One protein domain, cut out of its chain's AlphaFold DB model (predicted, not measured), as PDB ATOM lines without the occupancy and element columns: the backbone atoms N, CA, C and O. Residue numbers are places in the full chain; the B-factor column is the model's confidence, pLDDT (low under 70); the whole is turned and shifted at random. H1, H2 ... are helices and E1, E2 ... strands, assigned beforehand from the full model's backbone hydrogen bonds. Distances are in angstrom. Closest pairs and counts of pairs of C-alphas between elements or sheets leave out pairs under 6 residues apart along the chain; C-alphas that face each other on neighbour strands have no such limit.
ATOM      1  N   ASP A 520     469.100 247.586 754.013       41.75
ATOM      2  CA  ASP A 520     468.759 248.384 752.825       41.75
ATOM      3  C   ASP A 520     469.995 248.898 752.064       41.75
ATOM      4  O   ASP A 520     469.948 249.128 750.851       41.75
ATOM      5  N   ALA A 521     471.125 249.048 752.763       46.06
ATOM      6  CA  ALA A 521     472.386 249.492 752.175       46.06
ATOM      7  C   ALA A 521     472.977 248.453 751.211       46.06
ATOM      8  O   ALA A 521     473.596 248.823 750.217       46.06
ATOM      9  N   ASP A 522     472.738 247.164 751.454       51.91
ATOM     10  CA  ASP A 522     473.388 246.081 750.716       51.91
ATOM     11  C   ASP A 522     472.712 245.811 749.357       51.91
ATOM     12  O   ASP A 522     473.378 245.569 748.350       51.91
ATOM     13  N   ALA A 523     471.383 245.944 749.284       46.62
ATOM     14  CA  ALA A 523     470.636 245.845 748.027       46.62
ATOM     15  C   ALA A 523     470.817 247.093 747.144       46.62
ATOM     16  O   ALA A 523     471.038 246.966 745.936       46.62
ATOM     17  N   ARG A 524     470.791 248.298 747.739       53.19
ATOM     18  CA  ARG A 524     471.118 249.542 747.017       53.19
ATOM     19  C   ARG A 524     472.578 249.544 746.571       53.19
ATOM     20  O   ARG A 524     472.847 249.873 745.422       53.19
ATOM     21  N   GLY A 525     473.493 249.096 747.431       62.66
ATOM     22  CA  GLY A 525     474.912 248.946 747.120       62.66
ATOM     23  C   GLY A 525     475.155 247.999 745.947       62.66
ATOM     24  O   GLY A 525     475.849 248.373 745.010       62.66
ATOM     25  N   LYS A 526     474.519 246.818 745.929       64.50
ATOM     26  CA  LYS A 526     474.616 245.862 744.807       64.50
ATOM     27  C   LYS A 526     474.037 246.410 743.506       64.50
ATOM     28  O   LYS A 526     474.614 246.180 742.444       64.50
ATOM     29  N   PHE A 527     472.926 247.143 743.572       60.22
ATOM     30  CA  PHE A 527     472.352 247.779 742.388       60.22
ATOM     31  C   PHE A 527     473.273 248.877 741.843       60.22
ATOM     32  O   PHE A 527     473.557 248.875 740.650       60.22
ATOM     33  N   GLU A 528     473.810 249.752 742.696       68.50
ATOM     34  CA  GLU A 528     474.786 250.778 742.295       68.50
ATOM     35  C   GLU A 528     476.095 250.168 741.761       68.50
ATOM     36  O   GLU A 528     476.657 250.680 740.793       68.50
ATOM     37  N   LEU A 529     476.535 249.021 742.292       67.62
ATOM     38  CA  LEU A 529     477.694 248.287 741.767       67.62
ATOM     39  C   LEU A 529     477.434 247.720 740.361       67.62
ATOM     40  O   LEU A 529     478.284 247.829 739.479       67.62
ATOM     41  N   LEU A 530     476.249 247.140 740.134       68.12
ATOM     42  CA  LEU A 530     475.831 246.638 738.819       68.12
ATOM     43  C   LEU A 530     475.682 247.770 737.800       68.12
ATOM     44  O   LEU A 530     476.064 247.602 736.642       68.12
ATOM     45  N   LYS A 531     475.169 248.932 738.231       71.81
ATOM     46  CA  LYS A 531     475.172 250.143 737.409       71.81
ATOM     47  C   LYS A 531     476.603 250.479 737.004       71.81
ATOM     48  O   LYS A 531     476.866 250.552 735.806       71.81
ATOM     49  N   ALA A 532     477.506 250.653 737.969       69.31
ATOM     50  CA  ALA A 532     478.894 251.036 737.712       69.31
ATOM     51  C   ALA A 532     479.588 250.079 736.725       69.31
ATOM     52  O   ALA A 532     480.130 250.536 735.724       69.31
ATOM     53  N   SER A 533     479.444 248.762 736.917       79.88
ATOM     54  CA  SER A 533     480.041 247.753 736.027       79.88
ATOM     55  C   SER A 533     479.562 247.877 734.575       79.88
ATOM     56  O   SER A 533     480.375 247.872 733.656       79.88
ATOM     57  N   ALA A 534     478.252 248.033 734.345       73.25
ATOM     58  CA  ALA A 534     477.714 248.189 732.991       73.25
ATOM     59  C   ALA A 534     478.112 249.535 732.347       73.25
ATOM     60  O   ALA A 534     478.266 249.623 731.126       73.25
ATOM     61  N   ALA A 535     478.295 250.579 733.166       72.44
ATOM     62  CA  ALA A 535     478.807 251.883 732.737       72.44
ATOM     63  C   ALA A 535     480.212 251.763 732.173       72.44
ATOM     64  O   ALA A 535     480.508 252.281 731.094       72.44
ATOM     65  N   ASP A 536     481.063 251.104 732.956       81.00
ATOM     66  CA  ASP A 536     482.487 251.015 732.712       81.00
ATOM     67  C   ASP A 536     482.738 250.160 731.477       81.00
ATOM     68  O   ASP A 536     483.505 250.571 730.613       81.00
ATOM     69  N   GLU A 537     481.988 249.069 731.299       86.62
ATOM     70  CA  GLU A 537     482.024 248.265 730.074       86.62
ATOM     71  C   GLU A 537     481.589 249.059 728.835       86.62
ATOM     72  O   GLU A 537     482.207 248.953 727.770       86.62
ATOM     73  N   MET A 538     480.542 249.886 728.943       83.56
ATOM     74  CA  MET A 538     480.091 250.714 727.821       83.56
ATOM     75  C   MET A 538     481.100 251.820 727.500       83.56
ATOM     76  O   MET A 538     481.387 252.074 726.328       83.56
ATOM     77  N   LYS A 539     481.675 252.456 728.525       86.38
ATOM     78  CA  LYS A 539     482.732 253.461 728.377       86.38
ATOM     79  C   LYS A 539     483.976 252.846 727.749       86.38
ATOM     80  O   LYS A 539     484.510 253.400 726.793       86.38
ATOM     81  N   GLU A 540     484.404 251.688 728.236       91.75
ATOM     82  CA  GLU A 540     485.541 250.952 727.696       91.75
ATOM     83  C   GLU A 540     485.286 250.533 726.247       91.75
ATOM     84  O   GLU A 540     486.165 250.681 725.403       91.75
ATOM     85  N   SER A 541     484.067 250.103 725.917       91.56
ATOM     86  CA  SER A 541     483.681 249.781 724.539       91.56
ATOM     87  C   SER A 541     483.759 250.998 723.616       91.56
ATOM     88  O   SER A 541     484.224 250.870 722.486       91.56
ATOM     89  N   LEU A 542     483.360 252.185 724.088       90.62
ATOM     90  CA  LEU A 542     483.499 253.433 723.327       90.62
ATOM     91  C   LEU A 542     484.966 253.831 723.146       90.62
ATOM     92  O   LEU A 542     485.347 254.233 722.050       90.62
ATOM     93  N   VAL A 543     485.787 253.689 724.190       93.62
ATOM     94  CA  VAL A 543     487.230 253.971 724.136       93.62
ATOM     95  C   VAL A 543     487.933 253.008 723.180       93.62
ATOM     96  O   VAL A 543     488.715 253.454 722.347       93.62
ATOM     97  N   ARG A 544     487.613 251.709 723.239       94.62
ATOM     98  CA  ARG A 544     488.130 250.699 722.302       94.62
ATOM     99  C   ARG A 544     487.674 250.976 720.873       94.62
ATOM    100  O   ARG A 544     488.485 250.906 719.966       94.62
ATOM    101  N   PHE A 545     486.404 251.326 720.666       93.25
ATOM    102  CA  PHE A 545     485.891 251.690 719.340       93.25
ATOM    103  C   PHE A 545     486.575 252.942 718.771       93.25
ATOM    104  O   PHE A 545     486.732 253.071 717.560       93.25
ATOM    105  N   ALA A 546     486.968 253.868 719.640       95.25
ATOM    106  CA  ALA A 546     487.694 255.075 719.281       95.25
ATOM    107  C   ALA A 546     489.220 254.879 719.208       95.25
ATOM    108  O   ALA A 546     489.921 255.876 719.049       95.25
ATOM    109  N   ASP A 547     489.745 253.657 719.372       95.50
ATOM    110  CA  ASP A 547     491.185 253.364 719.479       95.50
ATOM    111  C   ASP A 547     491.918 254.266 720.497       95.50
ATOM    112  O   ASP A 547     493.050 254.702 720.294       95.50
ATOM    113  N   GLY A 548     491.255 254.591 721.611       95.00
ATOM    114  CA  GLY A 548     491.796 255.475 722.648       95.00
ATOM    115  C   GLY A 548     491.734 256.973 722.325       95.00
ATOM    116  O   GLY A 548     492.207 257.783 723.120       95.00
ATOM    117  N   HIS A 549     491.151 257.384 721.194       95.75
ATOM    118  CA  HIS A 549     490.995 258.799 720.857       95.75
ATOM    119  C   HIS A 549     489.809 259.443 721.592       95.75
ATOM    120  O   HIS A 549     488.664 259.387 721.131       95.75
ATOM    121  N   ASP A 550     490.094 260.157 722.682       94.44
ATOM    122  CA  ASP A 550     489.092 260.860 723.502       94.44
ATOM    123  C   ASP A 550     488.187 261.809 722.695       94.44
ATOM    124  O   ASP A 550     486.988 261.908 722.948       94.44
ATOM    125  N   SER A 551     488.717 262.464 721.656       95.31
ATOM    126  CA  SER A 551     487.929 263.363 720.801       95.31
ATOM    127  C   SER A 551     486.826 262.635 720.024       95.31
ATOM    128  O   SER A 551     485.750 263.198 719.802       95.31
ATOM    129  N   ILE A 552     487.062 261.380 719.634       95.25
ATOM    130  CA  ILE A 552     486.081 260.533 718.952       95.25
ATOM    131  C   ILE A 552     485.052 260.031 719.962       95.25
ATOM    132  O   ILE A 552     483.854 260.091 719.670       95.25
ATOM    133  N   VAL A 553     485.489 259.629 721.161       93.81
ATOM    134  CA  VAL A 553     484.595 259.252 722.272       93.81
ATOM    135  C   VAL A 553     483.641 260.402 722.604       93.81
ATOM    136  O   VAL A 553     482.428 260.199 722.639       93.81
ATOM    137  N   ASP A 554     484.148 261.629 722.724       93.50
ATOM    138  CA  ASP A 554     483.340 262.824 722.990       93.50
ATOM    139  C   ASP A 554     482.354 263.143 721.862       93.50
ATOM    140  O   ASP A 554     481.243 263.635 722.094       93.50
ATOM    141  N   VAL A 555     482.754 262.939 720.605       95.69
ATOM    142  CA  VAL A 555     481.861 263.135 719.456       95.69
ATOM    143  C   VAL A 555     480.773 262.065 719.440       95.69
ATOM    144  O   VAL A 555     479.608 262.410 719.231       95.69
ATOM    145  N   LEU A 556     481.111 260.802 719.705       93.75
ATOM    146  CA  LEU A 556     480.152 259.702 719.801       93.75
ATOM    147  C   LEU A 556     479.180 259.915 720.959       93.75
ATOM    148  O   LEU A 556     477.970 259.833 720.750       93.75
ATOM    149  N   ALA A 557     479.672 260.284 722.140       93.25
ATOM    150  CA  ALA A 557     478.841 260.559 723.306       93.25
ATOM    151  C   ALA A 557     477.866 261.720 723.074       93.25
ATOM    152  O   ALA A 557     476.701 261.658 723.475       93.25
ATOM    153  N   ARG A 558     478.304 262.764 722.356       92.81
ATOM    154  CA  ARG A 558     477.443 263.904 722.007       92.81
ATOM    155  C   ARG A 558     476.447 263.591 720.891       92.81
ATOM    156  O   ARG A 558     475.312 264.070 720.962       92.81
ATOM    157  N   LYS A 559     476.858 262.840 719.862       95.44
ATOM    158  CA  LYS A 559     476.039 262.563 718.667       95.44
ATOM    159  C   LYS A 559     475.090 261.376 718.826       95.44
ATOM    160  O   LYS A 559     474.075 261.340 718.133       95.44
ATOM    161  N   THR A 560     475.369 260.436 719.724       93.31
ATOM    162  CA  THR A 560     474.496 259.276 719.948       93.31
ATOM    163  C   THR A 560     473.290 259.697 720.783       93.31
ATOM    164  O   THR A 560     473.344 259.783 722.005       93.31
ATOM    165  N   GLN A 561     472.190 260.017 720.101       92.62
ATOM    166  CA  GLN A 561     470.978 260.547 720.736       92.62
ATOM    167  C   GLN A 561     469.867 259.512 720.892       92.62
ATOM    168  O   GLN A 561     468.989 259.674 721.734       92.62
ATOM    169  N   VAL A 562     469.856 258.473 720.059       90.94
ATOM    170  CA  VAL A 562     468.726 257.548 719.967       90.94
ATOM    171  C   VAL A 562     469.222 256.115 719.965       90.94
ATOM    172  O   VAL A 562     470.063 255.742 719.154       90.94
ATOM    173  N   PHE A 563     468.641 255.318 720.852       87.56
ATOM    174  CA  PHE A 563     468.790 253.874 720.906       87.56
ATOM    175  C   PHE A 563     467.426 253.241 720.627       87.56
ATOM    176  O   PHE A 563     466.455 253.537 721.324       87.56
ATOM    177  N   CYS A 564     467.326 252.409 719.592       86.62
ATOM    178  CA  CYS A 564     466.098 251.672 719.301       86.62
ATOM    179  C   CYS A 564     466.167 250.317 720.002       86.62
ATOM    180  O   CYS A 564     466.931 249.464 719.568       86.62
ATOM    181  N   SER A 565     465.371 250.122 721.052       83.75
ATOM    182  CA  SER A 565     465.230 248.806 721.680       83.75
ATOM    183  C   SER A 565     464.374 247.903 720.786       83.75
ATOM    184  O   SER A 565     463.279 248.318 720.375       83.75
ATOM    185  N   ASP A 566     464.810 246.670 720.554       79.12
ATOM    186  CA  ASP A 566     464.049 245.612 719.884       79.12
ATOM    187  C   ASP A 566     463.018 244.935 720.804       79.12
ATOM    188  O   ASP A 566     462.383 243.949 720.440       79.12
ATOM    189  N   GLY A 567     462.735 245.550 721.954       72.44
ATOM    190  CA  GLY A 567     461.511 245.338 722.726       72.44
ATOM    191  C   GLY A 567     461.684 244.443 723.944       72.44
ATOM    192  O   GLY A 567     460.713 244.234 724.681       72.44
ATOM    193  N   GLU A 568     462.899 243.963 724.208       79.62
ATOM    194  CA  GLU A 568     463.212 243.360 725.496       79.62
ATOM    195  C   GLU A 568     463.226 244.431 726.589       79.62
ATOM    196  O   GLU A 568     463.726 245.538 726.411       79.62
ATOM    197  N   ARG A 569     462.678 244.113 727.767       72.56
ATOM    198  CA  ARG A 569     462.575 245.082 728.876       72.56
ATOM    199  C   ARG A 569     463.932 245.523 729.434       72.56
ATOM    200  O   ARG A 569     463.980 246.545 730.114       72.56
ATOM    201  N   ALA A 570     464.996 244.766 729.173       79.50
ATOM    202  CA  ALA A 570     466.348 245.067 729.630       79.50
ATOM    203  C   ALA A 570     467.047 246.143 728.776       79.50
ATOM    204  O   ALA A 570     467.830 246.930 729.297       79.50
ATOM    205  N   GLU A 571     466.731 246.254 727.486       80.81
ATOM    206  CA  GLU A 571     467.422 247.180 726.575       80.81
ATOM    207  C   GLU A 571     467.148 248.670 726.867       80.81
ATOM    208  O   GLU A 571     468.053 249.493 726.758       80.81
ATOM    209  N   PRO A 572     465.942 249.093 727.288       84.62
ATOM    210  CA  PRO A 572     465.722 250.477 727.700       84.62
ATOM    211  C   PRO A 572     466.469 250.825 728.988       84.62
ATOM    212  O   PRO A 572     466.783 251.996 729.212       84.62
ATOM    213  N   LEU A 573     466.739 249.825 729.839       84.88
ATOM    214  CA  LEU A 573     467.503 250.022 731.065       84.88
ATOM    215  C   LEU A 573     468.957 250.340 730.741       84.88
ATOM    216  O   LEU A 573     469.481 251.275 731.331       84.88
ATOM    217  N   SER A 574     469.581 249.670 729.769       85.50
ATOM    218  CA  SER A 574     470.968 249.979 729.387       85.50
ATOM    219  C   SER A 574     471.108 251.411 728.862       85.50
ATOM    220  O   SER A 574     472.004 252.138 729.285       85.50
ATOM    221  N   ALA A 575     470.160 251.878 728.043       88.12
ATOM    222  CA  ALA A 575     470.141 253.266 727.585       88.12
ATOM    223  C   ALA A 575     469.899 254.275 728.724       88.12
ATOM    224  O   ALA A 575     470.455 255.375 728.710       88.12
ATOM    225  N   ARG A 576     469.078 253.916 729.720       88.38
ATOM    226  CA  ARG A 576     468.849 254.753 730.904       88.38
ATOM    227  C   ARG A 576     470.086 254.814 731.799       88.38
ATOM    228  O   ARG A 576     470.430 255.903 732.242       88.38
ATOM    229  N   LEU A 577     470.760 253.686 732.014       89.25
ATOM    230  CA  LEU A 577     471.997 253.608 732.791       89.25
ATOM    231  C   LEU A 577     473.111 254.427 732.138       89.25
ATOM    232  O   LEU A 577     473.671 255.302 732.792       89.25
ATOM    233  N   ALA A 578     473.319 254.263 730.829       90.69
ATOM    234  CA  ALA A 578     474.291 255.042 730.060       90.69
ATOM    235  C   ALA A 578     474.052 256.560 730.143       90.69
ATOM    236  O   ALA A 578     474.991 257.358 730.107       90.69
ATOM    237  N   LYS A 579     472.782 256.965 730.256       92.81
ATOM    238  CA  LYS A 579     472.399 258.362 730.454       92.81
ATOM    239  C   LYS A 579     472.647 258.831 731.889       92.81
ATOM    240  O   LYS A 579     473.206 259.908 732.071       92.81
ATOM    241  N   GLU A 580     472.225 258.057 732.891       91.44
ATOM    242  CA  GLU A 580     472.408 258.376 734.318       91.44
ATOM    243  C   GLU A 580     473.897 258.475 734.693       91.44
ATOM    244  O   GLU A 580     474.270 259.293 735.527       91.44
ATOM    245  N   GLN A 581     474.753 257.708 734.020       88.62
ATOM    246  CA  GLN A 581     476.204 257.681 734.230       88.62
ATOM    247  C   GLN A 581     476.972 258.710 733.406       88.62
ATOM    248  O   GLN A 581     478.196 258.773 733.486       88.62
ATOM    249  N   MET A 582     476.270 259.517 732.607       91.94
ATOM    250  CA  MET A 582     476.861 260.534 731.734       91.94
ATOM    251  C   MET A 582     477.821 259.972 730.669       91.94
ATOM    252  O   MET A 582     478.519 260.747 730.019       91.94
ATOM    253  N   THR A 583     477.823 258.658 730.428       92.12
ATOM    254  CA  THR A 583     478.585 258.017 729.345       92.12
ATOM    255  C   THR A 583     478.017 258.412 727.986       92.12
ATOM    256  O   THR A 583     478.760 258.739 727.065       92.12
ATOM    257  N   LEU A 584     476.685 258.431 727.873       95.62
ATOM    258  CA  LEU A 584     475.944 258.884 726.696       95.62
ATOM    259  C   LEU A 584     474.804 259.823 727.153       95.62
ATOM    260  O   LEU A 584     473.637 259.425 727.192       95.62
ATOM    261  N   PRO A 585     475.103 261.085 727.518       92.69
ATOM    262  CA  PRO A 585     474.165 261.963 728.231       92.69
ATOM    263  C   PRO A 585     472.919 262.334 727.409       92.69
ATOM    264  O   PRO A 585     471.857 262.645 727.956       92.69
ATOM    265  N   ASN A 586     473.030 262.275 726.080       93.94
ATOM    266  CA  ASN A 586     471.941 262.591 725.160       93.94
ATOM    267  C   ASN A 586     471.140 261.360 724.715       93.94
ATOM    268  O   ASN A 586     470.179 261.524 723.957       93.94
ATOM    269  N   LEU A 587     471.499 260.155 725.172       94.44
ATOM    270  CA  LEU A 587     470.871 258.923 724.717       94.44
ATOM    271  C   LEU A 587     469.424 258.824 725.201       94.44
ATOM    272  O   LEU A 587     469.114 258.938 726.390       94.44
ATOM    273  N   LYS A 588     468.513 258.590 724.262       90.50
ATOM    274  CA  LYS A 588     467.101 258.315 724.515       90.50
ATOM    275  C   LYS A 588     466.770 256.934 723.973       90.50
ATOM    276  O   LYS A 588     466.965 256.672 722.788       90.50
ATOM    277  N   ALA A 589     466.219 256.076 724.826       87.81
ATOM    278  CA  ALA A 589     465.601 254.839 724.377       87.81
ATOM    279  C   ALA A 589     464.294 255.171 723.646       87.81
ATOM    280  O   ALA A 589     463.343 255.674 724.248       87.81
ATOM    281  N   VAL A 590     464.242 254.895 722.348       87.56
ATOM    282  CA  VAL A 590     463.000 254.888 721.582       87.56
ATOM    283  C   VAL A 590     462.467 253.467 721.628       87.56
ATOM    284  O   VAL A 590     462.964 252.568 720.951       87.56
ATOM    285  N   LEU A 591     461.453 253.280 722.468       80.12
ATOM    286  CA  LEU A 591     460.752 252.012 722.580       80.12
ATOM    287  C   LEU A 591     459.957 251.763 721.306       80.12
ATOM    288  O   LEU A 591     459.059 252.533 720.952       80.12
ATOM    289  N   ARG A 592     460.234 250.643 720.648       76.69
ATOM    290  CA  ARG A 592     459.275 250.069 719.711       76.69
ATOM    291  C   ARG A 592     458.136 249.468 720.522       76.69
ATOM    292  O   ARG A 592     458.356 248.866 721.571       76.69
ATOM    293  N   CYS A 593     456.897 249.637 720.061       81.38
ATOM    294  CA  CYS A 593     455.809 248.865 720.650       81.38
ATOM    295  C   CYS A 593     456.102 247.370 720.448       81.38
ATOM    296  O   CYS A 593     456.779 246.996 719.489       81.38
ATOM    297  N   SER A 594     455.581 246.514 721.330       72.75
ATOM    298  CA  SER A 594     455.811 245.062 721.274       72.75
ATOM    299  C   SER A 594     455.492 244.454 719.906       72.75
ATOM    300  O   SER A 594     456.130 243.491 719.499       72.75
ATOM    301  N   VAL A 595     454.546 245.048 719.173       78.19
ATOM    302  CA  VAL A 595     454.207 244.655 717.803       78.19
ATOM    303  C   VAL A 595     455.349 244.974 716.839       78.19
ATOM    304  O   VAL A 595     455.814 244.068 716.167       78.19
ATOM    305  N   HIS A 596     455.856 246.210 716.796       77.81
ATOM    306  CA  HIS A 596     456.971 246.568 715.907       77.81
ATOM    307  C   HIS A 596     458.264 245.822 716.255       77.81
ATOM    308  O   HIS A 596     459.004 245.441 715.353       77.81
ATOM    309  N   ALA A 597     458.515 245.593 717.544       73.12
ATOM    310  CA  ALA A 597     459.600 244.746 718.031       73.12
ATOM    311  C   ALA A 597     459.483 243.310 717.492       73.12
ATOM    312  O   ALA A 597     460.395 242.820 716.832       73.12
ATOM    313  N   ALA A 598     458.327 242.665 717.684       75.50
ATOM    314  CA  ALA A 598     458.079 241.313 717.188       75.50
ATOM    315  C   ALA A 598     458.135 241.232 715.655       75.50
ATOM    316  O   ALA A 598     458.690 240.276 715.118       75.50
ATOM    317  N   THR A 599     457.604 242.237 714.953       81.50
ATOM    318  CA  THR A 599     457.689 242.323 713.492       81.50
ATOM    319  C   THR A 599     459.142 242.421 713.044       81.50
ATOM    320  O   THR A 599     459.546 241.654 712.179       81.50
ATOM    321  N   LYS A 600     459.958 243.287 713.660       79.00
ATOM    322  CA  LYS A 600     461.372 243.411 713.290       79.00
ATOM    323  C   LYS A 600     462.168 242.152 713.622       79.00
ATOM    324  O   LYS A 600     462.961 241.708 712.802       79.00
ATOM    325  N   ALA A 601     461.937 241.550 714.786       75.50
ATOM    326  CA  ALA A 601     462.569 240.289 715.155       75.50
ATOM    327  C   ALA A 601     462.214 239.172 714.158       75.50
ATOM    328  O   ALA A 601     463.083 238.395 713.765       75.50
ATOM    329  N   LEU A 602     460.959 239.124 713.698       81.69
ATOM    330  CA  LEU A 602     460.522 238.199 712.655       81.69
ATOM    331  C   LEU A 602     461.193 238.503 711.310       81.69
ATOM    332  O   LEU A 602     461.717 237.585 710.695       81.69
ATOM    333  N   GLU A 603     461.229 239.763 710.873       83.00
ATOM    334  CA  GLU A 603     461.922 240.178 709.644       83.00
ATOM    335  C   GLU A 603     463.409 239.813 709.677       83.00
ATOM    336  O   GLU A 603     463.932 239.267 708.708       83.00
ATOM    337  N   ASN A 604     464.089 240.071 710.797       81.50
ATOM    338  CA  ASN A 604     465.500 239.745 710.979       81.50
ATOM    339  C   ASN A 604     465.726 238.223 710.966       81.50
ATOM    340  O   ASN A 604     466.685 237.761 710.356       81.50
ATOM    341  N   SER A 605     464.829 237.451 711.591       79.19
ATOM    342  CA  SER A 605     464.864 235.981 711.592       79.19
ATOM    343  C   SER A 605     464.601 235.386 710.204       79.19
ATOM    344  O   SER A 605     465.249 234.429 709.797       79.19
ATOM    345  N   LEU A 606     463.689 235.980 709.432       87.62
ATOM    346  CA  LEU A 606     463.454 235.584 708.042       87.62
ATOM    347  C   LEU A 606     464.620 235.990 707.135       87.62
ATOM    348  O   LEU A 606     464.929 235.281 706.189       87.62
ATOM    349  N   SER A 607     465.288 237.103 707.440       84.12
ATOM    350  CA  SER A 607     466.443 237.587 706.676       84.12
ATOM    351  C   SER A 607     467.725 236.797 706.944       84.12
ATOM    352  O   SER A 607     468.632 236.834 706.113       84.12
ATOM    353  N   SER A 608     467.840 236.137 708.102       87.56
ATOM    354  CA  SER A 608     469.029 235.357 708.465       87.56
ATOM    355  C   SER A 608     469.076 233.986 707.788       87.56
ATOM    356  O   SER A 608     470.169 233.458 707.591       87.56
TER     357      SER A 608
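AT A GLANCE: This is residues 520 to 608 of the 932 residues of the protein "Hypothetical protein" of Symbiodinium microadriaticum (UniProt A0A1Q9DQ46). A small core of two parallel strands, E1 and E2, with H3 packed on them, is set between a long helix, H1, across one end and a shorter helix, H4, beyond the other. H2 turns off at a wide angle near the end of H1, making a corner with it at residues 542 to 543 of H1, while residues 520 to 529 of H1 and 602 to 608 of H4 stick out. The printed part has 89 residues, ordered H1 H2 E1 H3 E2 H4, and is mostly helix. It is loose, with a radius of gyration of the C-alphas of 15.5 A and spans of 40 by 40 by 22 A.

HOW THE PARTS SIT: E1, residues 562 to 565, and E2, residues 588 to 591, are parallel neighbours at 33 degrees, with N 563 and O 588 2.9 A apart, within hydrogen-bond range. With H3, residues 571 to 580, they form a strand-helix-strand unit, a helix between two parallel neighbour strands, with a right-handed crossover. The closest C-alphas of H3 and E2, Pro 572 and Ala 589, are 5.5 A apart. H1, residues 520 to 545, touches H3 with residues 531 to 538 alone, about perpendicular at 89 degrees; the closest C-alphas, Ala 535 and Ala 578, are 6.1 A apart. H2, residues 550 to 559, touches H1 at Leu 542 and Val 553, C-alphas 6.0 A apart, only just about perpendicular at 70.1 degrees. H4, residues 594 to 608, touches no helix. In the four helices every O i to N i+4 pair is within hydrogen-bond range.

IN THESE COORDINATES: H1 runs 37.8 A from C-alpha 520 at (468.759, 248.384, 752.825). H2 measures 14.0 A, E1 9.6 A, H3 14.5 A and E2 9.2 A. H4 runs 20.8 A to C-alpha 608 at (469.029, 235.357, 708.465).

THE WHOLE: The two C-alphas farthest apart, Asp 520 and Ser 607, are 47.5 A apart. The printed part has no cut and no long link. Model confidence is under 70 at residues 520 to 530 and 532.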